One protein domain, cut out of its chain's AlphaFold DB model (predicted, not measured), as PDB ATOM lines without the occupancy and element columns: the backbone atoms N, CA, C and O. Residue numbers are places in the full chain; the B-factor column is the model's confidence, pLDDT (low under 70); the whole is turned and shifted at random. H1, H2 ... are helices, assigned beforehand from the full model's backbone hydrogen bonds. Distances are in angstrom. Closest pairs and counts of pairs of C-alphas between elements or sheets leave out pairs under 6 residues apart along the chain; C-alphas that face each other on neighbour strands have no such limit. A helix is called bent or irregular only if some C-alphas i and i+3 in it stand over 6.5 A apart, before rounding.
ATOM      1  N   SER A  88      64.242 152.129 152.603       98.00
ATOM      2  CA  SER A  88      64.174 151.026 153.568       98.00
ATOM      3  C   SER A  88      64.288 151.558 155.003       98.00
ATOM      4  O   SER A  88      64.754 152.679 155.223       98.00
ATOM      5  N   THR A  89      63.911 150.754 156.000       97.88
ATOM      6  CA  THR A  89      64.050 151.143 157.415       97.88
ATOM      7  C   THR A  89      65.490 151.536 157.757       97.88
ATOM      8  O   THR A  89      65.707 152.600 158.331       97.88
ATOM      9  N   GLU A  90      66.478 150.743 157.328       97.81
ATOM     10  CA  GLU A  90      67.898 151.029 157.581       97.81
ATOM     11  C   GLU A  90      68.344 152.345 156.918       97.81
ATOM     12  O   GLU A  90      69.016 153.169 157.539       97.81
ATOM     13  N   GLN A  91      67.925 152.588 155.672       98.19
ATOM     14  CA  GLN A  91      68.226 153.834 154.963       98.19
ATOM     15  C   GLN A  91      67.580 155.040 155.651       98.19
ATOM     16  O   GLN A  91      68.227 156.072 155.825       98.19
ATOM     17  N   ALA A  92      66.320 154.919 156.074       97.75
ATOM     18  CA  ALA A  92      65.596 155.984 156.756       97.75
ATOM     19  C   ALA A  92      66.244 156.348 158.104       97.75
ATOM     20  O   ALA A  92      66.396 157.533 158.408       97.75
ATOM     21  N   GLU A  93      66.674 155.353 158.885       97.56
ATOM     22  CA  GLU A  93      67.404 155.550 160.143       97.56
ATOM     23  C   GLU A  93      68.769 156.206 159.912       97.56
ATOM     24  O   GLU A  93      69.131 157.164 160.604       97.56
ATOM     25  N   PHE A  94      69.503 155.746 158.895       98.31
ATOM     26  CA  PHE A  94      70.765 156.355 158.492       98.31
ATOM     27  C   PHE A  94      70.577 157.830 158.117       98.31
ATOM     28  O   PHE A  94      71.278 158.693 158.649       98.31
ATOM     29  N   ILE A  95      69.596 158.137 157.263       98.19
ATOM     30  CA  ILE A  95      69.284 159.502 156.826       98.19
ATOM     31  C   ILE A  95      68.908 160.383 158.019       98.19
ATOM     32  O   ILE A  95      69.429 161.490 158.144       98.19
ATOM     33  N   ALA A  96      68.044 159.898 158.916       96.19
ATOM     34  CA  ALA A  96      67.611 160.647 160.095       96.19
ATOM     35  C   ALA A  96      68.778 160.970 161.041       96.19
ATOM     36  O   ALA A  96      68.854 162.080 161.572       96.19
ATOM     37  N   ARG A  97      69.715 160.030 161.223       96.06
ATOM     38  CA  ARG A  97      70.938 160.248 162.005       96.06
ATOM     39  C   ARG A  97      71.838 161.304 161.362       96.06
ATOM     40  O   ARG A  97      72.342 162.177 162.068       96.06
ATOM     41  N   VAL A  98      72.048 161.214 160.046       97.31
ATOM     42  CA  VAL A  98      72.979 162.078 159.307       97.31
ATOM     43  C   VAL A  98      72.455 163.505 159.170       97.31
ATOM     44  O   VAL A  98      73.177 164.427 159.535       97.31
ATOM     45  N   ASP A  99      71.207 163.700 158.729       94.44
ATOM     46  CA  ASP A  99      70.582 165.033 158.619       94.44
ATOM     47  C   ASP A  99      70.219 165.637 159.998       94.44
ATOM     48  O   ASP A  99      69.899 166.822 160.098       94.44
ATOM     49  N   GLY A 100      70.276 164.840 161.070       93.62
ATOM     50  CA  GLY A 100      70.054 165.266 162.451       93.62
ATOM     51  C   GLY A 100      71.324 165.764 163.151       93.62
ATOM     52  O   GLY A 100      72.025 166.664 162.688       93.62
ATOM     53  N   ASP A 101      71.622 165.189 164.317       92.94
ATOM     54  CA  ASP A 101      72.704 165.653 165.196       92.94
ATOM     55  C   ASP A 101      74.098 165.555 164.556       92.94
ATOM     56  O   ASP A 101      74.958 166.410 164.801       92.94
ATOM     57  N   LEU A 102      74.329 164.545 163.710       97.38
ATOM     58  CA  LEU A 102      75.612 164.359 163.033       97.38
ATOM     59  C   LEU A 102      75.923 165.515 162.072       97.38
ATOM     60  O   LEU A 102      77.066 165.972 162.036       97.38
ATOM     61  N   PHE A 103      74.927 166.051 161.363       97.31
ATOM     62  CA  PHE A 103      75.112 167.226 160.514       97.31
ATOM     63  C   PHE A 103      75.678 168.411 161.305       97.31
ATOM     64  O   PHE A 103      76.629 169.067 160.873       97.31
ATOM     65  N   PHE A 104      75.149 168.672 162.504       95.62
ATOM     66  CA  PHE A 104      75.653 169.756 163.348       95.62
ATOM     67  C   PHE A 104      77.062 169.487 163.884       95.62
ATOM     68  O   PHE A 104      77.838 170.435 164.024       95.62
ATOM     69  N   ALA A 105      77.416 168.226 164.140       97.06
ATOM     70  CA  ALA A 105      78.781 167.846 164.491       97.06
ATOM     71  C   ALA A 105      79.757 168.130 163.332       97.06
ATOM     72  O   ALA A 105      80.776 168.790 163.546       97.06
ATOM     73  N   LEU A 106      79.407 167.726 162.102       97.12
ATOM     74  CA  LEU A 106      80.192 167.985 160.885       97.12
ATOM     75  C   LEU A 106      80.388 169.487 160.646       97.12
ATOM     76  O   LEU A 106      81.513 169.956 160.476       97.12
ATOM     77  N   VAL A 107      79.304 170.266 160.711       93.88
ATOM     78  CA  VAL A 107      79.356 171.730 160.581       93.88
ATOM     79  C   VAL A 107      80.232 172.344 161.675       93.88
ATOM     80  O   VAL A 107      81.069 173.199 161.386       93.88
ATOM     81  N   GLY A 108      80.079 171.906 162.926       93.25
ATOM     82  CA  GLY A 108      80.883 172.388 164.048       93.25
ATOM     83  C   GLY A 108      82.385 172.176 163.837       93.25
ATOM     84  O   GLY A 108      83.164 173.101 164.076       93.25
ATOM     85  N   LEU A 109      82.783 171.000 163.342       94.06
ATOM     86  CA  LEU A 109      84.181 170.706 163.021       94.06
ATOM     87  C   LEU A 109      84.694 171.533 161.840       94.06
ATOM     88  O   LEU A 109      85.776 172.111 161.950       94.06
ATOM     89  N   ALA A 110      83.906 171.694 160.774       92.94
ATOM     90  CA  ALA A 110      84.267 172.551 159.643       92.94
ATOM     91  C   ALA A 110      84.588 173.990 160.099       92.94
ATOM     92  O   ALA A 110      85.618 174.560 159.743       92.94
ATOM     93  N   PHE A 111      83.763 174.561 160.984       88.12
ATOM     94  CA  PHE A 111      83.979 175.893 161.566       88.12
ATOM     95  C   PHE A 111      85.082 175.957 162.636       88.12
ATOM     96  O   PHE A 111      85.440 177.055 163.073       88.12
ATOM     97  N   SER A 112      85.620 174.821 163.080       85.38
ATOM     98  CA  SER A 112      86.738 174.788 164.030       85.38
ATOM     99  C   SER A 112      88.109 174.915 163.351       85.38
ATOM    100  O   SER A 112      89.072 175.290 164.018       85.38
ATOM    101  N   GLY A 113      88.176 174.665 162.037       81.44
ATOM    102  CA  GLY A 113      89.402 174.663 161.237       81.44
ATOM    103  C   GLY A 113      89.553 175.862 160.293       81.44
ATOM    104  O   GLY A 113      89.246 177.010 160.641       81.44
ATOM    105  N   ALA A 114      90.044 175.587 159.079       85.00
ATOM    106  CA  ALA A 114      90.448 176.589 158.089       85.00
ATOM    107  C   ALA A 114      89.292 177.501 157.642       85.00
ATOM    108  O   ALA A 114      89.488 178.702 157.436       85.00
ATOM    109  N   LEU A 115      88.065 176.971 157.585       83.75
ATOM    110  CA  LEU A 115      86.877 177.712 157.151       83.75
ATOM    111  C   LEU A 115      86.647 179.004 157.934       83.75
ATOM    112  O   LEU A 115      86.323 180.040 157.357       83.75
ATOM    113  N   LYS A 116      86.834 178.976 159.258       80.62
ATOM    114  CA  LYS A 116      86.655 180.168 160.097       80.62
ATOM    115  C   LYS A 116      87.632 181.272 159.709       80.62
ATOM    116  O   LYS A 116      87.263 182.449 159.702       80.62
ATOM    117  N   GLN A 117      88.864 180.895 159.384       81.31
ATOM    118  CA  GLN A 117      89.898 181.825 158.954       81.31
ATOM    119  C   GLN A 117      89.610 182.362 157.545       81.31
ATOM    120  O   GLN A 117      89.659 183.576 157.345       81.31
ATOM    121  N   LYS A 118      89.212 181.492 156.610       82.25
ATOM    122  CA  LYS A 118      88.806 181.851 155.241       82.25
ATOM    123  C   LYS A 118      87.637 182.835 155.235       82.25
ATOM    124  O   LYS A 118      87.728 183.918 154.666       82.25
ATOM    125  N   MET A 119      86.584 182.535 155.994       80.38
ATOM    126  CA  MET A 119      85.428 183.424 156.124       80.38
ATOM    127  C   MET A 119      85.786 184.774 156.751       80.38
ATOM    128  O   MET A 119      85.217 185.799 156.379       80.38
ATOM    129  N   LYS A 120      86.733 184.810 157.697       80.12
ATOM    130  CA  LYS A 120      87.219 186.071 158.269       80.12
ATOM    131  C   LYS A 120      87.948 186.922 157.224       80.12
ATOM    132  O   LYS A 120      87.779 188.141 157.249       80.12
ATOM    133  N   GLN A 121      88.729 186.303 156.340       81.69
ATOM    134  CA  GLN A 121      89.458 186.986 155.266       81.69
ATOM    135  C   GLN A 121      88.518 187.493 154.164       81.69
ATOM    136  O   GLN A 121      88.635 188.642 153.752       81.69
ATOM    137  N   GLU A 122      87.553 186.676 153.740       75.62
ATOM    138  CA  GLU A 122      86.657 186.983 152.618       75.62
ATOM    139  C   GLU A 122      85.531 187.961 152.997       75.62
ATOM    140  O   GLU A 122      85.268 188.946 152.307       75.62
ATOM    141  N   PHE A 123      84.859 187.730 154.129       73.56
ATOM    142  CA  PHE A 123      83.700 188.535 154.526       73.56
ATOM    143  C   PHE A 123      84.075 189.759 155.371       73.56
ATOM    144  O   PHE A 123      83.305 190.728 155.447       73.56
ATOM    145  N   GLY A 124      85.242 189.724 156.018       82.31
ATOM    146  CA  GLY A 124      85.616 190.650 157.079       82.31
ATOM    147  C   GLY A 124      84.871 190.377 158.394       82.31
ATOM    148  O   GLY A 124      83.819 189.731 158.444       82.31
ATOM    149  N   LEU A 125      85.406 190.911 159.497       80.00
ATOM    150  CA  LEU A 125      84.919 190.650 160.861       80.00
ATOM    151  C   LEU A 125      83.437 191.002 161.066       80.00
ATOM    152  O   LEU A 125      82.707 190.250 161.705       80.00
ATOM    153  N   ILE A 126      82.971 192.121 160.501       81.44
ATOM    154  CA  ILE A 126      81.593 192.600 160.700       81.44
ATOM    155  C   ILE A 126      80.574 191.629 160.092       81.44
ATOM    156  O   ILE A 126      79.583 191.287 160.738       81.44
ATOM    157  N   ARG A 127      80.800 191.163 158.856       83.31
ATOM    158  CA  ARG A 127      79.895 190.204 158.204       83.31
ATOM    159  C   ARG A 127      79.951 188.837 158.879       83.31
ATOM    160  O   ARG A 127      78.900 188.225 159.043       83.31
ATOM    161  N   LEU A 128      81.126 188.405 159.342       84.44
ATOM    162  CA  LEU A 128      81.260 187.165 160.107       84.44
ATOM    163  C   LEU A 128      80.469 187.209 161.427       84.44
ATOM    164  O   LEU A 128      79.762 186.257 161.751       84.44
ATOM    165  N   LEU A 129      80.519 188.327 162.160       85.12
ATOM    166  CA  LEU A 129      79.725 188.518 163.380       85.12
ATOM    167  C   LEU A 129      78.218 188.525 163.094       85.12
ATOM    168  O   LEU A 129      77.451 187.902 163.827       85.12
ATOM    169  N   ARG A 130      77.784 189.184 162.011       87.88
ATOM    170  CA  ARG A 130      76.375 189.158 161.577       87.88
ATOM    171  C   ARG A 130      75.915 187.745 161.232       87.88
ATOM    172  O   ARG A 130      74.828 187.353 161.648       87.88
ATOM    173  N   PHE A 131      76.751 186.980 160.536       89.00
ATOM    174  CA  PHE A 131      76.481 185.584 160.214       89.00
ATOM    175  C   PHE A 131      76.347 184.735 161.471       89.00
ATOM    176  O   PHE A 131      75.336 184.059 161.640       89.00
ATOM    177  N   ALA A 132      77.304 184.827 162.396       88.19
ATOM    178  CA  ALA A 132      77.228 184.125 163.672       88.19
ATOM    179  C   ALA A 132      75.934 184.471 164.430       88.19
ATOM    180  O   ALA A 132      75.246 183.578 164.921       88.19
ATOM    181  N   TRP A 133      75.549 185.749 164.462       90.50
ATOM    182  CA  TRP A 133      74.315 186.185 165.111       90.50
ATOM    183  C   TRP A 133      73.044 185.656 164.437       90.50
ATOM    184  O   TRP A 133      72.118 185.225 165.129       90.50
ATOM    185  N   ASP A 134      72.993 185.626 163.103       93.50
ATOM    186  CA  ASP A 134      71.888 185.003 162.363       93.50
ATOM    187  C   ASP A 134      71.775 183.502 162.678       93.50
ATOM    188  O   ASP A 134      70.674 183.016 162.956       93.50
ATOM    189  N   ARG A 135      72.907 182.785 162.745       93.62
ATOM    190  CA  ARG A 135      72.939 181.363 163.126       93.62
ATOM    191  C   ARG A 135      72.512 181.136 164.575       93.62
ATOM    192  O   ARG A 135      71.727 180.227 164.828       93.62
ATOM    193  N   MET A 136      72.907 181.994 165.516       91.50
ATOM    194  CA  MET A 136      72.384 181.931 166.891       91.50
ATOM    195  C   MET A 136      70.862 182.113 166.922       91.50
ATOM    196  O   MET A 136      70.162 181.383 167.618       91.50
ATOM    197  N   LYS A 137      70.326 183.053 166.135       93.94
ATOM    198  CA  LYS A 137      68.874 183.235 166.000       93.94
ATOM    199  C   LYS A 137      68.184 182.060 165.321       93.94
ATOM    200  O   LYS A 137      67.008 181.837 165.586       93.94
ATOM    201  N   LEU A 138      68.849 181.375 164.394       93.50
ATOM    202  CA  LEU A 138      68.336 180.162 163.757       93.50
ATOM    203  C   LEU A 138      68.177 179.036 164.781       93.50
ATOM    204  O   LEU A 138      67.163 178.350 164.767       93.50
ATOM    205  N   MET A 139      69.128 178.915 165.706       93.94
ATOM    206  CA  MET A 139      69.138 177.876 166.740       93.94
ATOM    207  C   MET A 139      68.370 178.251 168.016       93.94
ATOM    208  O   MET A 139      68.336 177.477 168.970       93.94
ATOM    209  N   LYS A 140      67.741 179.432 168.084       93.31
ATOM    210  CA  LYS A 140      66.989 179.850 169.273       93.31
ATOM    211  C   LYS A 140      65.796 178.912 169.504       93.31
ATOM    212  O   LYS A 140      64.898 178.847 168.672       93.31
ATOM    213  N   GLY A 141      65.780 178.241 170.657       92.06
ATOM    214  CA  GLY A 141      64.744 177.268 171.028       92.06
ATOM    215  C   GLY A 141      64.931 175.876 170.417       92.06
ATOM    216  O   GLY A 141      64.101 175.008 170.665       92.06
ATOM    217  N   ALA A 142      66.001 175.664 169.643       91.62
ATOM    218  CA  ALA A 142      66.356 174.359 169.104       91.62
ATOM    219  C   ALA A 142      66.884 173.419 170.197       91.62
ATOM    220  O   ALA A 142      67.332 173.862 171.261       91.62
ATOM    221  N   LYS A 143      66.887 172.116 169.904       87.12
ATOM    222  CA  LYS A 143      67.558 171.122 170.751       87.12
ATOM    223  C   LYS A 143      69.078 171.385 170.785       87.12
ATOM    224  O   LYS A 143      69.631 171.883 169.799       87.12
ATOM    225  N   PRO A 144      69.768 171.087 171.903       87.19
ATOM    226  CA  PRO A 144      71.221 171.197 171.967       87.19
ATOM    227  C   PRO A 144      71.896 170.334 170.899       87.19
ATOM    228  O   PRO A 144      71.527 169.181 170.718       87.19
ATOM    229  N   THR A 145      72.905 170.886 170.226       90.31
ATOM    230  CA  THR A 145      73.697 170.162 169.224       90.31
ATOM    231  C   THR A 145      74.963 169.562 169.845       90.31
ATOM    232  O   THR A 145      75.498 170.158 170.791       90.31
ATOM    233  N   PRO A 146      75.516 168.470 169.285       91.50
ATOM    234  CA  PRO A 146      76.800 167.918 169.720       91.50
ATOM    235  C   PRO A 146      77.940 168.941 169.622       91.50
ATOM    236  O   PRO A 146      77.961 169.779 168.716       91.50
ATOM    237  N   LYS A 147      78.901 168.884 170.554       91.19
ATOM    238  CA  LYS A 147      80.075 169.784 170.602       91.19
ATOM    239  C   LYS A 147      81.321 169.065 171.120       91.19
ATOM    240  O   LYS A 147      81.218 168.027 171.766       91.19
ATOM    241  N   GLY A 148      82.493 169.658 170.882       92.12
ATOM    242  CA  GLY A 148      83.764 169.201 171.454       92.12
ATOM    243  C   GLY A 148      84.058 167.734 171.137       92.12
ATOM    244  O   GLY A 148      83.877 167.299 170.001       92.12
ATOM    245  N   GLU A 149      84.472 166.974 172.150       94.44
ATOM    246  CA  GLU A 149      84.814 165.553 172.007       94.44
ATOM    247  C   GLU A 149      83.630 164.685 171.561       94.44
ATOM    248  O   GLU A 149      83.822 163.758 170.783       94.44
ATOM    249  N   GLN A 150      82.394 165.022 171.951       95.44
ATOM    250  CA  GLN A 150      81.210 164.298 171.473       95.44
ATOM    251  C   GLN A 150      81.047 164.451 169.955       95.44
ATOM    252  O   GLN A 150      80.835 163.464 169.256       95.44
ATOM    253  N   ALA A 151      81.177 165.678 169.437       95.94
ATOM    254  CA  ALA A 151      81.092 165.931 168.000       95.94
ATOM    255  C   ALA A 151      82.214 165.212 167.237       95.94
ATOM    256  O   ALA A 151      81.941 164.572 166.225       95.94
ATOM    257  N   LYS A 152      83.453 165.255 167.749       96.31
ATOM    258  CA  LYS A 152      84.587 164.524 167.159       96.31
ATOM    259  C   LYS A 152      84.335 163.021 167.115       96.31
ATOM    260  O   LYS A 152      84.493 162.421 166.059       96.31
ATOM    261  N   ALA A 153      83.892 162.426 168.223       97.56
ATOM    262  CA  ALA A 153      83.606 160.996 168.297       97.56
ATOM    263  C   ALA A 153      82.485 160.579 167.331       97.56
ATOM    264  O   ALA A 153      82.609 159.563 166.653       97.56
ATOM    265  N   MET A 154      81.418 161.380 167.217       97.88
ATOM    266  CA  MET A 154      80.328 161.124 166.268       97.88
ATOM    267  C   MET A 154      80.802 161.169 164.814       97.88
ATOM    268  O   MET A 154      80.448 160.288 164.033       97.88
ATOM    269  N   VAL A 155      81.601 162.176 164.454       98.19
ATOM    270  CA  VAL A 155      82.135 162.306 163.093       98.19
ATOM    271  C   VAL A 155      83.118 161.181 162.792       98.19
ATOM    272  O   VAL A 155      82.977 160.533 161.765       98.19
ATOM    273  N   GLN A 156      84.032 160.866 163.711       98.25
ATOM    274  CA  GLN A 156      84.969 159.752 163.559       98.25
ATOM    275  C   GLN A 156      84.247 158.411 163.365       98.25
ATOM    276  O   GLN A 156      84.600 157.634 162.479       98.25
ATOM    277  N   ALA A 157      83.208 158.143 164.161       98.25
ATOM    278  CA  ALA A 157      82.401 156.937 164.016       98.25
ATOM    279  C   ALA A 157      81.677 156.893 162.661       98.25
ATOM    280  O   ALA A 157      81.595 155.832 162.049       98.25
ATOM    281  N   HIS A 158      81.179 158.035 162.178       98.38
ATOM    282  CA  HIS A 158      80.552 158.122 160.863       98.38
ATOM    283  C   HIS A 158      81.540 157.891 159.718       98.38
ATOM    284  O   HIS A 158      81.206 157.165 158.790       98.38
ATOM    285  N   LEU A 159      82.747 158.459 159.786       98.62
ATOM    286  CA  LEU A 159      83.786 158.245 158.775       98.62
ATOM    287  C   LEU A 159      84.195 156.768 158.711       98.62
ATOM    288  O   LEU A 159      84.231 156.196 157.630       98.62
ATOM    289  N   ASN A 160      84.392 156.115 159.860       98.38
ATOM    290  CA  ASN A 160      84.711 154.684 159.903       98.38
ATOM    291  C   ASN A 160      83.582 153.807 159.322       98.38
ATOM    292  O   ASN A 160      83.850 152.868 158.578       98.38
ATOM    293  N   ASP A 161      82.321 154.111 159.652       98.06
ATOM    294  CA  ASP A 161      81.131 153.426 159.115       98.06
ATOM    295  C   ASP A 161      81.017 153.613 157.592       98.06
ATOM    296  O   ASP A 161      80.838 152.646 156.854       98.06
ATOM    297  N   MET A 162      81.188 154.845 157.107       98.31
ATOM    298  CA  MET A 162      81.166 155.167 155.679       98.31
ATOM    299  C   MET A 162      82.289 154.468 154.914       98.31
ATOM    300  O   MET A 162      82.024 153.850 153.888       98.31
ATOM    301  N   GLU A 163      83.522 154.510 155.416       98.44
ATOM    302  CA  GLU A 163      84.680 153.883 154.767       98.44
ATOM    303  C   GLU A 163      84.509 152.364 154.623       98.44
ATOM    304  O   GLU A 163      84.886 151.790 153.599       98.44
ATOM    305  N   ALA A 164      83.881 151.718 155.613       97.88
ATOM    306  CA  ALA A 164      83.555 150.296 155.569       97.88
ATOM    307  C   ALA A 164      82.424 149.975 154.570       97.88
ATOM    308  O   ALA A 164      82.519 148.999 153.817       97.88
ATOM    309  N   ARG A 165      81.361 150.793 154.532       97.31
ATOM    310  CA  ARG A 165      80.227 150.620 153.600       97.31
ATOM    311  C   ARG A 165      80.632 150.849 152.144       97.31
ATOM    312  O   ARG A 165      80.217 150.101 151.264       97.31
ATOM    313  N   LEU A 166      81.500 151.828 151.895       98.25
ATOM    314  CA  LEU A 166      81.971 152.226 150.564       98.25
ATOM    315  C   LEU A 166      83.027 151.286 149.957       98.25
ATOM    316  O   LEU A 166      83.707 151.637 148.996       98.25
ATOM    317  N   THR A 167      83.123 150.058 150.469       95.06
ATOM    318  CA  THR A 167      83.634 148.929 149.680       95.06
ATOM    319  C   THR A 167      82.712 148.613 148.494       95.06
ATOM    320  O   THR A 167      83.157 148.053 147.491       95.06
ATOM    321  N   GLN A 168      81.437 149.007 148.588       93.94
ATOM    322  CA  GLN A 168      80.479 149.060 147.486       93.94
ATOM    323  C   GLN A 168      80.557 150.396 146.728       93.94
ATOM    324  O   GLN A 168      81.221 151.342 147.148       93.94
ATOM    325  N   SER A 169      79.848 150.503 145.600       95.94
ATOM    326  CA  SER A 169      79.865 151.732 144.793       95.94
ATOM    327  C   SER A 169      79.234 152.942 145.494       95.94
ATOM    328  O   SER A 169      79.666 154.070 145.226       95.94
ATOM    329  N   PHE A 170      78.231 152.704 146.340       98.44
ATOM    330  CA  PHE A 170      77.426 153.675 147.086       98.44
ATOM    331  C   PHE A 170      77.107 153.125 148.483       98.44
ATOM    332  O   PHE A 170      77.334 151.946 148.753       98.44
ATOM    333  N   VAL A 171      76.574 153.959 149.383       97.88
ATOM    334  CA  VAL A 171      76.432 153.624 150.820       97.88
ATOM    335  C   VAL A 171      75.609 152.349 151.073       97.88
ATOM    336  O   VAL A 171      75.845 151.653 152.061       97.88
ATOM    337  N   PHE A 172      74.651 152.045 150.195       97.38
ATOM    338  CA  PHE A 172      73.731 150.907 150.321       97.38
ATOM    339  C   PHE A 172      73.690 149.992 149.083       97.38
ATOM    340  O   PHE A 172      72.717 149.256 148.910       97.38
ATOM    341  N   GLY A 173      74.693 150.045 148.202       96.06
ATOM    342  CA  GLY A 173      74.758 149.149 147.045       96.06
ATOM    343  C   GLY A 173      75.400 149.759 145.806       96.06
ATOM    344  O   GLY A 173      76.290 150.605 145.876       96.06
ATOM    345  N   ASP A 174      74.920 149.314 144.647       96.12
ATOM    346  CA  ASP A 174      75.447 149.715 143.338       96.12
ATOM    347  C   ASP A 174      74.739 150.927 142.722       96.12
ATOM    348  O   ASP A 174      75.206 151.481 141.730       96.12
ATOM    349  N   THR A 175      73.629 151.372 143.312       95.69
ATOM    350  CA  THR A 175      72.862 152.554 142.884       95.69
ATOM    351  C   THR A 175      72.806 153.562 144.033       95.69
ATOM    352  O   THR A 175      72.528 153.142 145.160       95.69
ATOM    353  N   PRO A 176      73.048 154.868 143.793       97.88
ATOM    354  CA  PRO A 176      72.954 155.862 144.853       97.88
ATOM    355  C   PRO A 176      71.505 155.997 145.308       97.88
ATOM    356  O   PRO A 176      70.593 156.060 144.485       97.88
ATOM    357  N   THR A 177      71.290 156.112 146.613       98.50
ATOM    358  CA  THR A 177      69.967 156.428 147.171       98.50
ATOM    359  C   THR A 177      69.977 157.812 147.808       98.50
ATOM    360  O   THR A 177      71.004 158.495 147.840       98.50
ATOM    361  N   LEU A 178      68.842 158.256 148.355       98.75
ATOM    362  CA  LEU A 178      68.793 159.484 149.153       98.75
ATOM    363  C   LEU A 178      69.862 159.505 150.264       98.75
ATOM    364  O   LEU A 178      70.374 160.576 150.598       98.75
ATOM    365  N   ALA A 179      70.226 158.337 150.803       98.56
ATOM    366  CA  ALA A 179      71.253 158.213 151.826       98.56
ATOM    367  C   ALA A 179      72.625 158.714 151.361       98.56
ATOM    368  O   ALA A 179      73.300 159.395 152.132       98.56
ATOM    369  N   ASP A 180      73.013 158.456 150.109       98.81
ATOM    370  CA  ASP A 180      74.270 158.950 149.549       98.81
ATOM    371  C   ASP A 180      74.294 160.477 149.512       98.81
ATOM    372  O   ASP A 180      75.230 161.099 150.006       98.81
ATOM    373  N   PHE A 181      73.235 161.105 149.001       98.75
ATOM    374  CA  PHE A 181      73.155 162.567 148.923       98.75
ATOM    375  C   PHE A 181      73.064 163.218 150.311       98.75
ATOM    376  O   PHE A 181      73.616 164.301 150.520       98.75
ATOM    377  N   THR A 182      72.411 162.552 151.269       98.62
ATOM    378  CA  THR A 182      72.381 162.948 152.684       98.62
ATOM    379  C   THR A 182      73.761 162.825 153.352       98.62
ATOM    380  O   THR A 182      74.168 163.738 154.060       98.62
ATOM    381  N   ALA A 183      74.524 161.757 153.121       98.56
ATOM    382  CA  ALA A 183      75.895 161.657 153.633       98.56
ATOM    383  C   ALA A 183      76.823 162.678 152.960       98.56
ATOM    384  O   ALA A 183      77.649 163.325 153.610       98.56
ATOM    385  N   TYR A 184      76.647 162.864 151.651       98.75
ATOM    386  CA  TYR A 184      77.548 163.654 150.831       98.75
ATOM    387  C   TYR A 184      77.582 165.108 151.263       98.75
ATOM    388  O   TYR A 184      78.666 165.660 151.397       98.75
ATOM    389  N   HIS A 185      76.438 165.753 151.514       98.31
ATOM    390  CA  HIS A 185      76.453 167.196 151.776       98.31
ATOM    391  C   HIS A 185      77.177 167.584 153.068       98.31
ATOM    392  O   HIS A 185      77.848 168.617 153.104       98.31
ATOM    393  N   GLY A 186      77.086 166.748 154.105       97.81
ATOM    394  CA  GLY A 186      77.808 166.956 155.355       97.81
ATOM    395  C   GLY A 186      79.320 166.801 155.172       97.81
ATOM    396  O   GLY A 186      80.083 167.659 155.618       97.81
ATOM    397  N   LEU A 187      79.749 165.753 154.462       98.38
ATOM    398  CA  LEU A 187      81.164 165.500 154.167       98.38
ATOM    399  C   LEU A 187      81.742 166.505 153.163       98.38
ATOM    400  O   LEU A 187      82.858 166.983 153.339       98.38
ATOM    401  N   TRP A 188      80.965 166.915 152.162       98.25
ATOM    402  CA  TRP A 188      81.292 168.012 151.254       98.25
ATOM    403  C   TRP A 188      81.531 169.307 152.028       98.25
ATOM    404  O   TRP A 188      82.524 169.996 151.797       98.25
ATOM    405  N   PHE A 189      80.672 169.628 152.998       97.25
ATOM    406  CA  PHE A 189      80.873 170.825 153.804       97.25
ATOM    407  C   PHE A 189      82.105 170.720 154.707       97.25
ATOM    408  O   PHE A 189      82.831 171.698 154.858       97.25
ATOM    409  N   LEU A 190      82.363 169.546 155.286       97.19
ATOM    410  CA  LEU A 190      83.535 169.318 156.127       97.19
ATOM    411  C   LEU A 190      84.846 169.420 155.333       97.19
ATOM    412  O   LEU A 190      85.767 170.115 155.758       97.19
ATOM    413  N   TYR A 191      84.920 168.752 154.184       96.88
ATOM    414  CA  TYR A 191      86.171 168.566 153.454       96.88
ATOM    415  C   TYR A 191      86.342 169.522 152.276       96.88
ATOM    416  O   TYR A 191      87.376 170.171 152.178       96.88
ATOM    417  N   ALA A 192      85.343 169.662 151.403       94.00
ATOM    418  CA  ALA A 192      85.467 170.513 150.219       94.00
ATOM    419  C   ALA A 192      85.326 172.006 150.559       94.00
ATOM    420  O   ALA A 192      86.051 172.840 150.023       94.00
ATOM    421  N   VAL A 193      84.402 172.354 151.460       93.00
ATOM    422  CA  VAL A 193      84.236 173.742 151.927       93.00
ATOM    423  C   VAL A 193      85.127 174.027 153.131       93.00
ATOM    424  O   VAL A 193      85.742 175.091 153.210       93.00
ATOM    425  N   GLY A 194      85.151 173.093 154.084       93.81
ATOM    426  CA  GLY A 194      85.799 173.258 155.377       93.81
ATOM    427  C   GLY A 194      87.305 173.025 155.378       93.81
ATOM    428  O   GLY A 194      87.972 173.506 156.298       93.81
ATOM    429  N   GLU A 195      87.819 172.323 154.359       94.00
ATOM    430  CA  GLU A 195      89.230 171.940 154.220       94.00
ATOM    431  C   GLU A 195      89.752 171.238 155.493       94.00
ATOM    432  O   GLU A 195      90.876 171.461 155.942       94.00
ATOM    433  N   HIS A 196      88.902 170.422 156.133       94.00
ATOM    434  CA  HIS A 196      89.288 169.655 157.315       94.00
ATOM    435  C   HIS A 196      90.354 168.600 156.948       94.00
ATOM    436  O   HIS A 196      90.190 167.915 155.939       94.00
ATOM    437  N   PRO A 197      91.426 168.429 157.743       93.31
ATOM    438  CA  PRO A 197      92.477 167.447 157.453       93.31
ATOM    439  C   PRO A 197      92.010 165.999 157.685       93.31
ATOM    440  O   PRO A 197      90.972 165.774 158.317       93.31
ATOM    441  N   GLY A 198      92.802 165.021 157.234       93.31
ATOM    442  CA  GLY A 198      92.596 163.602 157.534       93.31
ATOM    443  C   GLY A 198      91.629 162.888 156.592       93.31
ATOM    444  O   GLY A 198      91.187 161.790 156.906       93.31
ATOM    445  N   ILE A 199      91.253 163.487 155.458       96.00
ATOM    446  CA  ILE A 199      90.456 162.771 154.446       96.00
ATOM    447  C   ILE A 199      91.288 161.671 153.764       96.00
ATOM    448  O   ILE A 199      90.741 160.666 153.318       96.00
ATOM    449  N   GLU A 200      92.609 161.849 153.729       96.12
ATOM    450  CA  GLU A 200      93.612 160.926 153.198       96.12
ATOM    451  C   GLU A 200      93.560 159.532 153.837       96.12
ATOM    452  O   GLU A 200      93.868 158.551 153.161       96.12
ATOM    453  N   ASP A 201      93.088 159.438 155.083       97.38
ATOM    454  CA  ASP A 201      92.907 158.182 155.817       97.38
ATOM    455  C   ASP A 201      91.678 157.376 155.340       97.38
ATOM    456  O   ASP A 201      91.510 156.221 155.730       97.38
ATOM    457  N   TYR A 202      90.830 157.965 154.484       98.31
ATOM    458  CA  TYR A 202      89.568 157.391 153.998       98.31
ATOM    459  C   TYR A 202      89.507 157.358 152.458       98.31
ATOM    460  O   TYR A 202      88.801 158.163 151.830       98.31
ATOM    461  N   PRO A 203      90.291 156.487 151.798       98.38
ATOM    462  CA  PRO A 203      90.349 156.420 150.339       98.38
ATOM    463  C   PRO A 203      89.002 156.078 149.678       98.38
ATOM    464  O   PRO A 203      88.713 156.622 148.606       98.38
ATOM    465  N   ASN A 204      88.153 155.241 150.290       98.62
ATOM    466  CA  ASN A 204      86.844 154.910 149.714       98.62
ATOM    467  C   ASN A 204      85.896 156.112 149.776       98.62
ATOM    468  O   ASN A 204      85.221 156.414 148.786       98.62
ATOM    469  N   ILE A 205      85.887 156.853 150.891       98.69
ATOM    470  CA  ILE A 205      85.148 158.120 150.999       98.69
ATOM    471  C   ILE A 205      85.623 159.112 149.937       98.69
ATOM    472  O   ILE A 205      84.786 159.703 149.256       98.69
ATOM    473  N   GLN A 206      86.934 159.286 149.750       98.31
ATOM    474  CA  GLN A 206      87.464 160.199 148.728       98.31
ATOM    475  C   GLN A 206      86.986 159.824 147.322       98.31
ATOM    476  O   GLN A 206      86.485 160.680 146.588       98.31
ATOM    477  N   ALA A 207      87.098 158.544 146.957       98.44
ATOM    478  CA  ALA A 207      86.671 158.053 145.652       98.44
ATOM    479  C   ALA A 207      85.158 158.235 145.436       98.44
ATOM    480  O   ALA A 207      84.722 158.690 144.375       98.44
ATOM    481  N   TRP A 208      84.347 157.934 146.450       98.75
ATOM    482  CA  TRP A 208      82.898 158.125 146.412       98.75
ATOM    483  C   TRP A 208      82.497 159.607 146.353       98.75
ATOM    484  O   TRP A 208      81.644 159.980 145.546       98.75
ATOM    485  N   MET A 209      83.151 160.486 147.119       98.56
ATOM    486  CA  MET A 209      82.907 161.930 147.054       98.56
ATOM    487  C   MET A 209      83.249 162.491 145.673       98.56
ATOM    488  O   MET A 209      82.480 163.290 145.135       98.56
ATOM    489  N   ALA A 210      84.364 162.057 145.075       97.88
ATOM    490  CA  ALA A 210      84.733 162.434 143.714       97.88
ATOM    491  C   ALA A 210      83.691 161.949 142.692       97.88
ATOM    492  O   ALA A 210      83.305 162.705 141.802       97.88
ATOM    493  N   LYS A 211      83.169 160.727 142.864       97.62
ATOM    494  CA  LYS A 211      82.097 160.163 142.030       97.62
ATOM    495  C   LYS A 211      80.817 161.005 142.087       97.62
ATOM    496  O   LYS A 211      80.277 161.345 141.039       97.62
ATOM    497  N   ILE A 212      80.350 161.390 143.279       98.00
ATOM    498  CA  ILE A 212      79.157 162.248 143.427       98.00
ATOM    499  C   ILE A 212      79.417 163.669 142.905       98.00
ATOM    500  O   ILE A 212      78.548 164.262 142.264       98.00
ATOM    501  N   ALA A 213      80.611 164.221 143.135       96.19
ATOM    502  CA  ALA A 213      80.988 165.539 142.621       96.19
ATOM    503  C   ALA A 213      81.005 165.581 141.083       96.19
ATOM    504  O   ALA A 213      80.652 166.602 140.494       96.19
ATOM    505  N   ALA A 214      81.379 164.469 140.444       95.88
ATOM    506  CA  ALA A 214      81.430 164.325 138.993       95.88
ATOM    507  C   ALA A 214      80.051 164.179 138.327       95.88
ATOM    508  O   ALA A 214      79.974 164.221 137.099       95.88
ATOM    509  N   LEU A 215      78.962 164.032 139.097       94.31
ATOM    510  CA  LEU A 215      77.607 164.057 138.543       94.31
ATOM    511  C   LEU A 215      77.378 165.390 137.815       94.31
ATOM    512  O   LEU A 215      77.494 166.470 138.405       94.31
TER     513      LEU A 215
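This is residues 88 to 215 of the 295 residues of the protein "Glutathione S-transferase" of Aequoribacter fuscus (UniProt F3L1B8). Find bent H1 and H4 side by side through the core, with H3 crossing H1b. H5 meets H3 near residues 159 to 163, about perpendicular to it; bent H2 lies at one end of the long axis, where residues 132 to 142 stick out. The all-helix printed part, 128 residues with five named helices, H1 to H5, is compact, radius of gyration of the C-alphas 15.5 A, spanning 47 by 31 by 28 A.

Start at C-alpha 89, (64.050, 151.143, 157.415). By hydrogen bonds H1, residues 89 to 110, and H2, 114 to 138, were each assigned as one helix, but bent: C-alphas 98 and 101 are 6.9 A apart, 122 and 125 9.2 A. Their arms are H1a, 89 to 98, H1b, 101 to 110, H2a, 114 to 122, and H2b, 125 to 138. H3, 148 to 165, spans 26.0 A; H4, 178 to 193, 21.2 A; H5, 203 to 213, ends at (80.988, 165.539, 142.621).

H4 touches H1b at a shallow tilt of 21 degrees, closest C-alphas Leu 190 and Ala 110, 4.8 A. H2b and H4 are apart. Every O i to N i+4 pair is within hydrogen-bond range except in H4, 10 of 12.

The printed part has no cut; residues 166 to 177 form a long link. No printed residue is under 70 in pLDDT.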